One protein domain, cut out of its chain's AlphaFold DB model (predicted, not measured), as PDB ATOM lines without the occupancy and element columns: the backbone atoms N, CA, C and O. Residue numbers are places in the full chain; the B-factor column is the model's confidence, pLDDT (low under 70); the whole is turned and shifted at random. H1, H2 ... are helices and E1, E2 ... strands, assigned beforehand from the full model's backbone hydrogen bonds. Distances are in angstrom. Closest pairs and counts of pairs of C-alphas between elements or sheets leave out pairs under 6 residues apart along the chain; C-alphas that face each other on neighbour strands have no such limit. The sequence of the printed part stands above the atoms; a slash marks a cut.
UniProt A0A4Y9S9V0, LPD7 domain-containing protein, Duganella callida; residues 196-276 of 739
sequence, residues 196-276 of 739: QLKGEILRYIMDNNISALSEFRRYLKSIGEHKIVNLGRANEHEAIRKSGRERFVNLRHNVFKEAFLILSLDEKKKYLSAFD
ATOM      1  N   GLN A 196      23.727  18.382 -18.127       72.31
ATOM      2  CA  GLN A 196      24.817  18.216 -17.160       72.31
ATOM      3  C   GLN A 196      26.185  18.290 -17.845       72.31
ATOM      4  O   GLN A 196      27.081  19.003 -17.401       72.31
ATOM      5  N   LEU A 197      26.312  17.636 -19.006       80.06
ATOM      6  CA  LEU A 197      27.542  17.641 -19.797       80.06
ATOM      7  C   LEU A 197      27.860  19.034 -20.358       80.06
ATOM      8  O   LEU A 197      29.014  19.447 -20.365       80.06
ATOM      9  N   LYS A 198      26.852  19.779 -20.821       80.94
ATOM     10  CA  LYS A 198      27.050  21.158 -21.293       80.94
ATOM     11  C   LYS A 198      27.467  22.078 -20.141       80.94
ATOM     12  O   LYS A 198      28.316  22.941 -20.350       80.94
ATOM     13  N   GLY A 199      26.915  21.866 -18.943       75.88
ATOM     14  CA  GLY A 199      27.294  22.567 -17.714       75.88
ATOM     15  C   GLY A 199      28.757  22.338 -17.338       75.88
ATOM     16  O   GLY A 199      29.487  23.302 -17.118       75.88
ATOM     17  N   GLU A 200      29.202  21.077 -17.343       80.56
ATOM     18  CA  GLU A 200      30.607  20.698 -17.122       80.56
ATOM     19  C   GLU A 200      31.545  21.390 -18.124       80.56
ATOM     20  O   GLU A 200      32.549  21.983 -17.729       80.56
ATOM     21  N   ILE A 201      31.187  21.369 -19.412       86.56
ATOM     22  CA  ILE A 201      31.996  21.969 -20.480       86.56
ATOM     23  C   ILE A 201      32.083  23.493 -20.321       86.56
ATOM     24  O   ILE A 201      33.166  24.059 -20.450       86.56
ATOM     25  N   LEU A 202      30.968  24.171 -20.024       82.81
ATOM     26  CA  LEU A 202      30.972  25.621 -19.811       82.81
ATOM     27  C   LEU A 202      31.822  26.006 -18.598       82.81
ATOM     28  O   LEU A 202      32.598  26.956 -18.668       82.81
ATOM     29  N   ARG A 203      31.713  25.249 -17.504       80.56
ATOM     30  CA  ARG A 203      32.529  25.469 -16.312       80.56
ATOM     31  C   ARG A 203      34.017  25.333 -16.626       80.56
ATOM     32  O   ARG A 203      34.789  26.209 -16.262       80.56
ATOM     33  N   TYR A 204      34.397  24.309 -17.385       84.56
ATOM     34  CA  TYR A 204      35.779  24.136 -17.820       84.56
ATOM     35  C   TYR A 204      36.287  25.313 -18.671       84.56
ATOM     36  O   TYR A 204      37.416  25.757 -18.467       84.56
ATOM     37  N   ILE A 205      35.460  25.848 -19.582       85.62
ATOM     38  CA  ILE A 205      35.798  27.041 -20.385       85.62
ATOM     39  C   ILE A 205      36.115  28.240 -19.486       85.62
ATOM     40  O   ILE A 205      37.068  28.969 -19.757       85.62
ATOM     41  N   MET A 206      35.316  28.442 -18.436       82.00
ATOM     42  CA  MET A 206      35.459  29.567 -17.511       82.00
ATOM     43  C   MET A 206      36.657  29.391 -16.576       82.00
ATOM     44  O   MET A 206      37.472  30.305 -16.464       82.00
ATOM     45  N   ASP A 207      36.790  28.216 -15.958       81.44
ATOM     46  CA  ASP A 207      37.836  27.914 -14.973       81.44
ATOM     47  C   ASP A 207      39.239  27.922 -15.612       81.44
ATOM     48  O   ASP A 207      40.206  28.316 -14.966       81.44
ATOM     49  N   ASN A 208      39.348  27.546 -16.893       83.31
ATOM     50  CA  ASN A 208      40.619  27.501 -17.630       83.31
ATOM     51  C   ASN A 208      40.795  28.664 -18.622       83.31
ATOM     52  O   ASN A 208      41.751  28.667 -19.388       83.31
ATOM     53  N   ASN A 209      39.876  29.636 -18.630       84.12
ATOM     54  CA  ASN A 209      39.884  30.795 -19.526       84.12
ATOM     55  C   ASN A 209      40.157  30.453 -21.010       84.12
ATOM     56  O   ASN A 209      40.963  31.103 -21.676       84.12
ATOM     57  N   ILE A 210      39.464  29.439 -21.535       88.06
ATOM     58  CA  ILE A 210      39.675  28.949 -22.905       88.06
ATOM     59  C   ILE A 210      39.384  30.069 -23.903       88.06
ATOM     60  O   ILE A 210      38.244  30.534 -23.986       88.06
ATOM     61  N   SER A 211      40.403  30.499 -24.648       85.94
ATOM     62  CA  SER A 211      40.335  31.678 -25.526       85.94
ATOM     63  C   SER A 211      40.349  31.353 -27.023       85.94
ATOM     64  O   SER A 211      40.078  32.221 -27.851       85.94
ATOM     65  N   ALA A 212      40.609  30.091 -27.382       85.62
ATOM     66  CA  ALA A 212      40.748  29.648 -28.765       85.62
ATOM     67  C   ALA A 212      39.926  28.389 -29.082       85.62
ATOM     68  O   ALA A 212      39.798  27.465 -28.273       85.62
ATOM     69  N   LEU A 213      39.426  28.308 -30.319       85.62
ATOM     70  CA  LEU A 213      38.663  27.155 -30.815       85.62
ATOM     71  C   LEU A 213      39.504  25.862 -30.839       85.62
ATOM     72  O   LEU A 213      38.994  24.771 -30.586       85.62
ATOM     73  N   SER A 214      40.803  25.977 -31.129       85.75
ATOM     74  CA  SER A 214      41.751  24.855 -31.135       85.75
ATOM     75  C   SER A 214      41.884  24.216 -29.751       85.75
ATOM     76  O   SER A 214      41.857  22.990 -29.618       85.75
ATOM     77  N   GLU A 215      41.962  25.043 -28.713       88.19
ATOM     78  CA  GLU A 215      42.056  24.618 -27.324       88.19
ATOM     79  C   GLU A 215      40.752  23.969 -26.845       88.19
ATOM     80  O   GLU A 215      40.771  22.892 -26.242       88.19
ATOM     81  N   PHE A 216      39.616  24.562 -27.213       90.94
ATOM     82  CA  PHE A 216      38.298  24.006 -26.937       90.94
ATOM     83  C   PHE A 216      38.109  22.617 -27.568       90.94
ATOM     84  O   PHE A 216      37.710  21.670 -26.890       90.94
ATOM     85  N   ARG A 217      38.477  22.442 -28.844       90.25
ATOM     86  CA  ARG A 217      38.419  21.140 -29.535       90.25
ATOM     87  C   ARG A 217      39.349  20.100 -28.909       90.25
ATOM     88  O   ARG A 217      38.987  18.927 -28.848       90.25
ATOM     89  N   ARG A 218      40.528  20.510 -28.429       89.62
ATOM     90  CA  ARG A 218      41.462  19.623 -27.713       89.62
ATOM     91  C   ARG A 218      40.836  19.081 -26.426       89.62
ATOM     92  O   ARG A 218      40.948  17.888 -26.166       89.62
ATOM     93  N   TYR A 219      40.126  19.926 -25.681       90.56
ATOM     94  CA  TYR A 219      39.367  19.501 -24.507       90.56
ATOM     95  C   TYR A 219      38.193  18.574 -24.865       90.56
ATOM     96  O   TYR A 219      38.011  17.532 -24.244       90.56
ATOM     97  N   LEU A 220      37.426  18.881 -25.917       90.56
ATOM     98  CA  LEU A 220      36.338  17.994 -26.348       90.56
ATOM     99  C   LEU A 220      36.844  16.592 -26.727       90.56
ATOM    100  O   LEU A 220      36.180  15.605 -26.422       90.56
ATOM    101  N   LYS A 221      38.031  16.491 -27.337       89.44
ATOM    102  CA  LYS A 221      38.674  15.206 -27.653       89.44
ATOM    103  C   LYS A 221      39.189  14.457 -26.421       89.44
ATOM    104  O   LYS A 221      39.267  13.235 -26.467       89.44
ATOM    105  N   SER A 222      39.552  15.149 -25.338       87.62
ATOM    106  CA  SER A 222      40.045  14.484 -24.123       87.62
ATOM    107  C   SER A 222      38.923  13.855 -23.296       87.62
ATOM    108  O   SER A 222      39.157  12.868 -22.604       87.62
ATOM    109  N   ILE A 223      37.702  14.390 -23.385       86.88
ATOM    110  CA  ILE A 223      36.546  13.903 -22.617       86.88
ATOM    111  C   ILE A 223      35.631  12.958 -23.419       86.88
ATOM    112  O   ILE A 223      34.700  12.381 -22.852       86.88
ATOM    113  N   GLY A 224      35.857  12.786 -24.726       87.12
ATOM    114  CA  GLY A 224      35.079  11.868 -25.556       87.12
ATOM    115  C   GLY A 224      35.313  12.004 -27.060       87.12
ATOM    116  O   GLY A 224      36.244  12.652 -27.527       87.12
ATOM    117  N   GLU A 225      34.426  11.385 -27.839       88.19
ATOM    118  CA  GLU A 225      34.456  11.442 -29.299       88.19
ATOM    119  C   GLU A 225      33.840  12.758 -29.796       88.19
ATOM    120  O   GLU A 225      32.662  13.052 -29.559       88.19
ATOM    121  N   HIS A 226      34.645  13.554 -30.500       90.25
ATOM    122  CA  HIS A 226      34.286  14.865 -31.047       90.25
ATOM    123  C   HIS A 226      34.040  14.790 -32.560       90.25
ATOM    124  O   HIS A 226      34.790  14.139 -33.284       90.25
ATOM    125  N   LYS A 227      33.017  15.503 -33.050       89.12
ATOM    126  CA  LYS A 227      32.801  15.736 -34.485       89.12
ATOM    127  C   LYS A 227      32.248  17.129 -34.765       89.12
ATOM    128  O   LYS A 227      31.516  17.691 -33.951       89.12
ATOM    129  N   ILE A 228      32.524  17.627 -35.968       87.00
ATOM    130  CA  ILE A 228      31.930  18.856 -36.507       87.00
ATOM    131  C   ILE A 228      30.730  18.466 -37.372       87.00
ATOM    132  O   ILE A 228      30.834  17.608 -38.251       87.00
ATOM    133  N   VAL A 229      29.577  19.083 -37.128       80.62
ATOM    134  CA  VAL A 229      28.347  18.847 -37.891       80.62
ATOM    135  C   VAL A 229      28.115  20.020 -38.844       80.62
ATOM    136  O   VAL A 229      28.176  21.168 -38.417       80.62
ATOM    137  N   ASN A 230      27.778  19.734 -40.110       73.62
ATOM    138  CA  ASN A 230      27.513  20.725 -41.171       73.62
ATOM    139  C   ASN A 230      28.690  21.667 -41.492       73.62
ATOM    140  O   ASN A 230      28.477  22.862 -41.693       73.62
ATOM    141  N   LEU A 231      29.909  21.121 -41.560       75.88
ATOM    142  CA  LEU A 231      31.128  21.859 -41.909       75.88
ATOM    143  C   LEU A 231      30.931  22.725 -43.172       75.88
ATOM    144  O   LEU A 231      30.488  22.220 -44.207       75.88
ATOM    145  N   GLY A 232      31.236  24.023 -43.079       66.44
ATOM    146  CA  GLY A 232      31.162  24.972 -44.200       66.44
ATOM    147  C   GLY A 232      29.758  25.503 -44.533       66.44
ATOM    148  O   GLY A 232      29.577  26.158 -45.559       66.44
ATOM    149  N   ARG A 233      28.746  25.237 -43.695       65.62
ATOM    150  CA  ARG A 233      27.388  25.802 -43.820       65.62
ATOM    151  C   ARG A 233      27.082  26.742 -42.652       65.62
ATOM    152  O   ARG A 233      27.634  26.606 -41.569       65.62
ATOM    153  N   ALA A 234      26.117  27.648 -42.826       59.53
ATOM    154  CA  ALA A 234      25.723  28.631 -41.802       59.53
ATOM    155  C   ALA A 234      25.238  28.026 -40.459       59.53
ATOM    156  O   ALA A 234      25.091  28.744 -39.473       59.53
ATOM    157  N   ASN A 235      24.969  26.717 -40.407       67.69
ATOM    158  CA  ASN A 235      24.533  25.975 -39.222       67.69
ATOM    159  C   ASN A 235      25.590  24.974 -38.704       67.69
ATOM    160  O   ASN A 235      25.228  23.951 -38.100       67.69
ATOM    161  N   GLU A 236      26.870  25.259 -38.949       80.25
ATOM    162  CA  GLU A 236      28.005  24.529 -38.385       80.25
ATOM    163  C   GLU A 236      27.980  24.553 -36.847       80.25
ATOM    164  O   GLU A 236      27.699  25.583 -36.226       80.25
ATOM    165  N   HIS A 237      28.218  23.397 -36.224       82.75
ATOM    166  CA  HIS A 237      28.321  23.285 -34.768       82.75
ATOM    167  C   HIS A 237      29.146  22.074 -34.333       82.75
ATOM    168  O   HIS A 237      29.205  21.051 -35.019       82.75
ATOM    169  N   GLU A 238      29.719  22.182 -33.138       87.88
ATOM    170  CA  GLU A 238      30.460  21.104 -32.488       87.88
ATOM    171  C   GLU A 238      29.497  20.090 -31.843       87.88
ATOM    172  O   GLU A 238      28.435  20.452 -31.321       87.88
ATOM    173  N   ALA A 239      29.848  18.803 -31.862       88.81
ATOM    174  CA  ALA A 239      29.103  17.745 -31.183       88.81
ATOM    175  C   ALA A 239      30.049  16.768 -30.476       88.81
ATOM    176  O   ALA A 239      31.122  16.448 -30.991       88.81
ATOM    177  N   ILE A 240      29.633  16.273 -29.308       90.69
ATOM    178  CA  ILE A 240      30.455  15.392 -28.471       90.69
ATOM    179  C   ILE A 240      29.689  14.182 -27.934       90.69
ATOM    180  O   ILE A 240      28.523  14.284 -27.553       90.69
ATOM    181  N   ARG A 241      30.368  13.037 -27.855       88.75
ATOM    182  CA  ARG A 241      29.903  11.821 -27.188       88.75
ATOM    183  C   ARG A 241      30.910  11.406 -26.110       88.75
ATOM    184  O   ARG A 241      31.990  10.921 -26.425       88.75
ATOM    185  N   LYS A 242      30.562  11.619 -24.835       83.12
ATOM    186  CA  LYS A 242      31.371  11.193 -23.672       83.12
ATOM    187  C   LYS A 242      31.422   9.660 -23.607       83.12
ATOM    188  O   LYS A 242      30.422   9.011 -23.927       83.12
ATOM    189  N   SER A 243      32.552   9.091 -23.189       70.25
ATOM    190  CA  SER A 243      32.716   7.639 -23.023       70.25
ATOM    191  C   SER A 243      31.614   7.073 -22.117       70.25
ATOM    192  O   SER A 243      31.427   7.553 -21.002       70.25
ATOM    193  N   GLY A 244      30.840   6.107 -22.625       67.19
ATOM    194  CA  GLY A 244      29.671   5.537 -21.937       67.19
ATOM    195  C   GLY A 244      28.301   6.097 -22.359       67.19
ATOM    196  O   GLY A 244      27.285   5.598 -21.887       67.19
ATOM    197  N   ARG A 245      28.227   7.092 -23.262       74.69
ATOM    198  CA  ARG A 245      26.957   7.553 -23.870       74.69
ATOM    199  C   ARG A 245      26.739   6.991 -25.276       74.69
ATOM    200  O   ARG A 245      27.635   6.999 -26.119       74.69
ATOM    201  N   GLU A 246      25.494   6.619 -25.570       70.62
ATOM    202  CA  GLU A 246      25.095   6.106 -26.890       70.62
ATOM    203  C   GLU A 246      24.938   7.204 -27.957       70.62
ATOM    204  O   GLU A 246      25.182   6.965 -29.136       70.62
ATOM    205  N   ARG A 247      24.546   8.428 -27.569       81.25
ATOM    206  CA  ARG A 247      24.208   9.516 -28.508       81.25
ATOM    207  C   ARG A 247      25.122  10.732 -28.360       81.25
ATOM    208  O   ARG A 247      25.548  11.080 -27.260       81.25
ATOM    209  N   PHE A 248      25.362  11.412 -29.481       85.19
ATOM    210  CA  PHE A 248      26.058  12.699 -29.517       85.19
ATOM    211  C   PHE A 248      25.199  13.816 -28.915       85.19
ATOM    212  O   PHE A 248      24.001  13.923 -29.190       85.19
ATOM    213  N   VAL A 249      25.839  14.691 -28.147       84.81
ATOM    214  CA  VAL A 249      25.275  15.935 -27.629       84.81
ATOM    215  C   VAL A 249      25.735  17.085 -28.514       84.81
ATOM    216  O   VAL A 249      26.930  17.316 -28.682       84.81
ATOM    217  N   ASN A 250      24.776  17.824 -29.070       86.94
ATOM    218  CA  ASN A 250      25.058  18.971 -29.930       86.94
ATOM    219  C   ASN A 250      25.339  20.229 -29.089       86.94
ATOM    220  O   ASN A 250      24.516  20.623 -28.253       86.94
ATOM    221  N   LEU A 251      26.454  20.907 -29.364       85.56
ATOM    222  CA  LEU A 251      26.896  22.138 -28.703       85.56
ATOM    223  C   LEU A 251      26.503  23.370 -29.536       85.56
ATOM    224  O   LEU A 251      27.338  24.112 -30.034       85.56
ATOM    225  N   ARG A 252      25.195  23.584 -29.720       78.19
ATOM    226  CA  ARG A 252      24.665  24.677 -30.568       78.19
ATOM    227  C   ARG A 252      24.635  26.056 -29.897       78.19
ATOM    228  O   ARG A 252      24.371  27.049 -30.573       78.19
ATOM    229  N   HIS A 253      24.860  26.118 -28.586       71.50
ATOM    230  CA  HIS A 253      24.767  27.352 -27.800       71.50
ATOM    231  C   HIS A 253      25.935  28.298 -28.102       71.50
ATOM    232  O   HIS A 253      27.050  27.850 -28.360       71.50
ATOM    233  N   ASN A 254      25.694  29.611 -28.023       71.62
ATOM    234  CA  ASN A 254      26.709  30.624 -28.337       71.62
ATOM    235  C   ASN A 254      27.939  30.553 -27.426       71.62
ATOM    236  O   ASN A 254      29.029  30.860 -27.891       71.62
ATOM    237  N   VAL A 255      27.787  30.072 -26.189       77.00
ATOM    238  CA  VAL A 255      28.906  29.858 -25.256       77.00
ATOM    239  C   VAL A 255      29.925  28.809 -25.729       77.00
ATOM    240  O   VAL A 255      31.003  28.698 -25.162       77.00
ATOM    241  N   PHE A 256      29.603  28.045 -26.776       85.62
ATOM    242  CA  PHE A 256      30.502  27.068 -27.400       85.62
ATOM    243  C   PHE A 256      30.986  27.503 -28.790       85.62
ATOM    244  O   PHE A 256      31.653  26.731 -29.475       85.62
ATOM    245  N   LYS A 257      30.629  28.716 -29.234       83.38
ATOM    246  CA  LYS A 257      31.058  29.273 -30.520       83.38
ATOM    247  C   LYS A 257      32.292  30.148 -30.350       83.38
ATOM    248  O   LYS A 257      32.502  30.750 -29.301       83.38
ATOM    249  N   GLU A 258      33.041  30.288 -31.439       80.88
ATOM    250  CA  GLU A 258      34.262  31.095 -31.512       80.88
ATOM    251  C   GLU A 258      34.082  32.515 -30.956       80.88
ATOM    252  O   GLU A 258      34.877  32.958 -30.132       80.88
ATOM    253  N   ALA A 259      32.975  33.176 -31.303       78.38
ATOM    254  CA  ALA A 259      32.667  34.531 -30.847       78.38
ATOM    255  C   ALA A 259      32.609  34.691 -29.315       78.38
ATOM    256  O   ALA A 259      32.873  35.780 -28.820       78.38
ATOM    257  N   PHE A 260      32.256  33.643 -28.562       80.12
ATOM    258  CA  PHE A 260      32.284  33.676 -27.096       80.12
ATOM    259  C   PHE A 260      33.645  33.260 -26.537       80.12
ATOM    260  O   PHE A 260      34.095  33.817 -25.539       80.12
ATOM    261  N   LEU A 261      34.305  32.286 -27.170       84.56
ATOM    262  CA  LEU A 261      35.602  31.791 -26.711       84.56
ATOM    263  C   LEU A 261      36.658  32.902 -26.729       84.56
ATOM    264  O   LEU A 261      37.389  33.026 -25.755       84.56
ATOM    265  N   ILE A 262      36.669  33.756 -27.758       84.19
ATOM    266  CA  ILE A 262      37.657  34.841 -27.919       84.19
ATOM    267  C   ILE A 262      37.527  35.941 -26.847       84.19
ATOM    268  O   ILE A 262      38.485  36.670 -26.600       84.19
ATOM    269  N   LEU A 263      36.372  36.061 -26.183       80.38
ATOM    270  CA  LEU A 263      36.161  37.074 -25.147       80.38
ATOM    271  C   LEU A 263      37.136  36.892 -23.972       80.38
ATOM    272  O   LEU A 263      37.438  35.768 -23.555       80.38
ATOM    273  N   SER A 264      37.578  38.006 -23.386       81.75
ATOM    274  CA  SER A 264      38.331  37.986 -22.128       81.75
ATOM    275  C   SER A 264      37.485  37.414 -20.986       81.75
ATOM    276  O   SER A 264      36.258  37.372 -21.059       81.75
ATOM    277  N   LEU A 265      38.115  36.979 -19.893       75.69
ATOM    278  CA  LEU A 265      37.397  36.401 -18.752       75.69
ATOM    279  C   LEU A 265      36.377  37.381 -18.139       75.69
ATOM    280  O   LEU A 265      35.273  36.974 -17.771       75.69
ATOM    281  N   ASP A 266      36.705  38.672 -18.093       69.94
ATOM    282  CA  ASP A 266      35.793  39.717 -17.621       69.94
ATOM    283  C   ASP A 266      34.656  39.977 -18.609       69.94
ATOM    284  O   ASP A 266      33.511  40.162 -18.198       69.94
ATOM    285  N   GLU A 267      34.924  39.928 -19.914       71.19
ATOM    286  CA  GLU A 267      33.881  40.004 -20.939       71.19
ATOM    287  C   GLU A 267      32.999  38.761 -20.953       71.19
ATOM    288  O   GLU A 267      31.800  38.900 -21.141       71.19
ATOM    289  N   LYS A 268      33.533  37.563 -20.683       76.50
ATOM    290  CA  LYS A 268      32.752  36.328 -20.505       76.50
ATOM    291  C   LYS A 268      31.849  36.432 -19.284       76.50
ATOM    292  O   LYS A 268      30.671  36.102 -19.377       76.50
ATOM    293  N   LYS A 269      32.354  36.948 -18.158       68.69
ATOM    294  CA  LYS A 269      31.545  37.223 -16.957       68.69
ATOM    295  C   LYS A 269      30.476  38.281 -17.219       68.69
ATOM    296  O   LYS A 269      29.336  38.090 -16.808       68.69
ATOM    297  N   LYS A 270      30.800  39.364 -17.930       63.25
ATOM    298  CA  LYS A 270      29.828  40.384 -18.365       63.25
ATOM    299  C   LYS A 270      28.808  39.824 -19.349       63.25
ATOM    300  O   LYS A 270      27.636  40.140 -19.243       63.25
ATOM    301  N   TYR A 271      29.235  38.971 -20.274       63.97
ATOM    302  CA  TYR A 271      28.371  38.286 -21.228       63.97
ATOM    303  C   TYR A 271      27.383  37.408 -20.465       63.97
ATOM    304  O   TYR A 271      26.188  37.564 -20.651       63.97
ATOM    305  N   LEU A 272      27.861  36.574 -19.536       59.53
ATOM    306  CA  LEU A 272      27.022  35.703 -18.709       59.53
ATOM    307  C   LEU A 272      26.098  36.481 -17.750       59.53
ATOM    308  O   LEU A 272      24.923  36.149 -17.664       59.53
ATOM    309  N   SER A 273      26.578  37.551 -17.109       49.34
ATOM    310  CA  SER A 273      25.761  38.416 -16.231       49.34
ATOM    311  C   SER A 273      24.819  39.359 -16.987       49.34
ATOM    312  O   SER A 273      23.792  39.762 -16.456       49.34
ATOM    313  N   ALA A 274      25.071  39.664 -18.262       48.81
ATOM    314  CA  ALA A 274      24.086  40.331 -19.114       48.81
ATOM    315  C   ALA A 274      22.864  39.432 -19.394       48.81
ATOM    316  O   ALA A 274      21.818  39.942 -19.799       48.81
ATOM    317  N   PHE A 275      22.978  38.118 -19.157       49.28
ATOM    318  CA  PHE A 275      21.857  37.176 -19.174       49.28
ATOM    319  C   PHE A 275      21.209  36.950 -17.796       49.28
ATOM    320  O   PHE A 275      20.156  36.321 -17.774       49.28
ATOM    321  N   ASP A 276      21.765  37.483 -16.693       37.44
ATOM    322  CA  ASP A 276      21.143  37.440 -15.345       37.44
ATOM    323  C   ASP A 276      19.896  38.335 -15.253       37.44
ATOM    324  O   ASP A 276      19.036  38.138 -14.398       37.44
TER     325      ASP A 276
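This is residues 196 to 276 of the 739 residues of the protein "LPD7 domain-containing protein" of Duganella callida (UniProt A0A4Y9S9V0). A small sheet of three antiparallel strands, E1, E2 and E3, makes one end of the domain, with H2 covering part of one face along E1 and E2. H1 begins near the sheet, which it only grazes, and leads away from it toward the opposite end, where the short H3 and then H4 lie clear of the sheet. The printed part has 81 residues with four named helices and three named strands, in the order H1 H2 E1 E2 E3 H3 H4; the class is mixed, helices and strands, and the sheet runs E1, E2, E3. The whole is compact, with a radius of gyration of the C-alphas of 12.7 A, and spans 35 by 28 by 23 A.

In the sheet, E1 is residues 224 to 229, 15.7 A long, E2 is residues 237 to 242, 16.7 A, and E3 is residues 249 to 251, 6.5 A. H2, residues 213 to 223, is 15.7 A long. H1, residues 196 to 207, measures 16.4 A and begins at C-alpha 196 (24.817, 18.216, -17.160). H3 is residues 258 to 261, 5.0 A. H4, residues 265 to 273, is 12.1 A long and ends at C-alpha 273 (25.761, 38.416, -16.231).

The strands form a meander, each the antiparallel neighbour of the one before. E1 and E2, a hairpin, stand at 158 degrees between directions, with N 227 and O 239 3.0 A apart, within hydrogen-bond range. E2 and E3, also a hairpin, stand at 144 degrees, with N 249 and O 240 within that range at 2.8 A. H2 is on one face of the sheet, making two layers, helix and sheet; its height over the sheet is 9.6 A. It lies over E1 and E2 and runs along the strands, at 1 degree to E1 on the local plane; its closest C-alphas to E1 are Leu 220 and His 226, 6.0 A apart. H1 only grazes the sheet, with residues 197 to 201. H1 and H2 are close but not clearly touching, the closest C-alphas being Ile 205 and Phe 216, 7.6 A apart, at a steep tilt of 49 degrees, opposite ways. H1 and H4 are close but not clearly touching, at Met 206 and Leu 265, whose C-alphas, the closest, are 7.2 A apart. H3 is close to but not clearly touching H2, with the closest C-alphas, Leu 213 and Glu 258, 5.9 A apart. H3 and H4 are not on the sheet, and H2 and H4 are apart. In H1, H2 and H4 every O i to N i+4 pair is within hydrogen-bond range; H3 is too short for such a pair.

The two C-alphas farthest apart, those of Glu 246 and Asp 266, are 36.5 A apart. The printed part has no cut, and no link is long. Mean pLDDT of the printed part is 78.8; residues 232 to 235, 244, 266 and 269 to 276 are under 70.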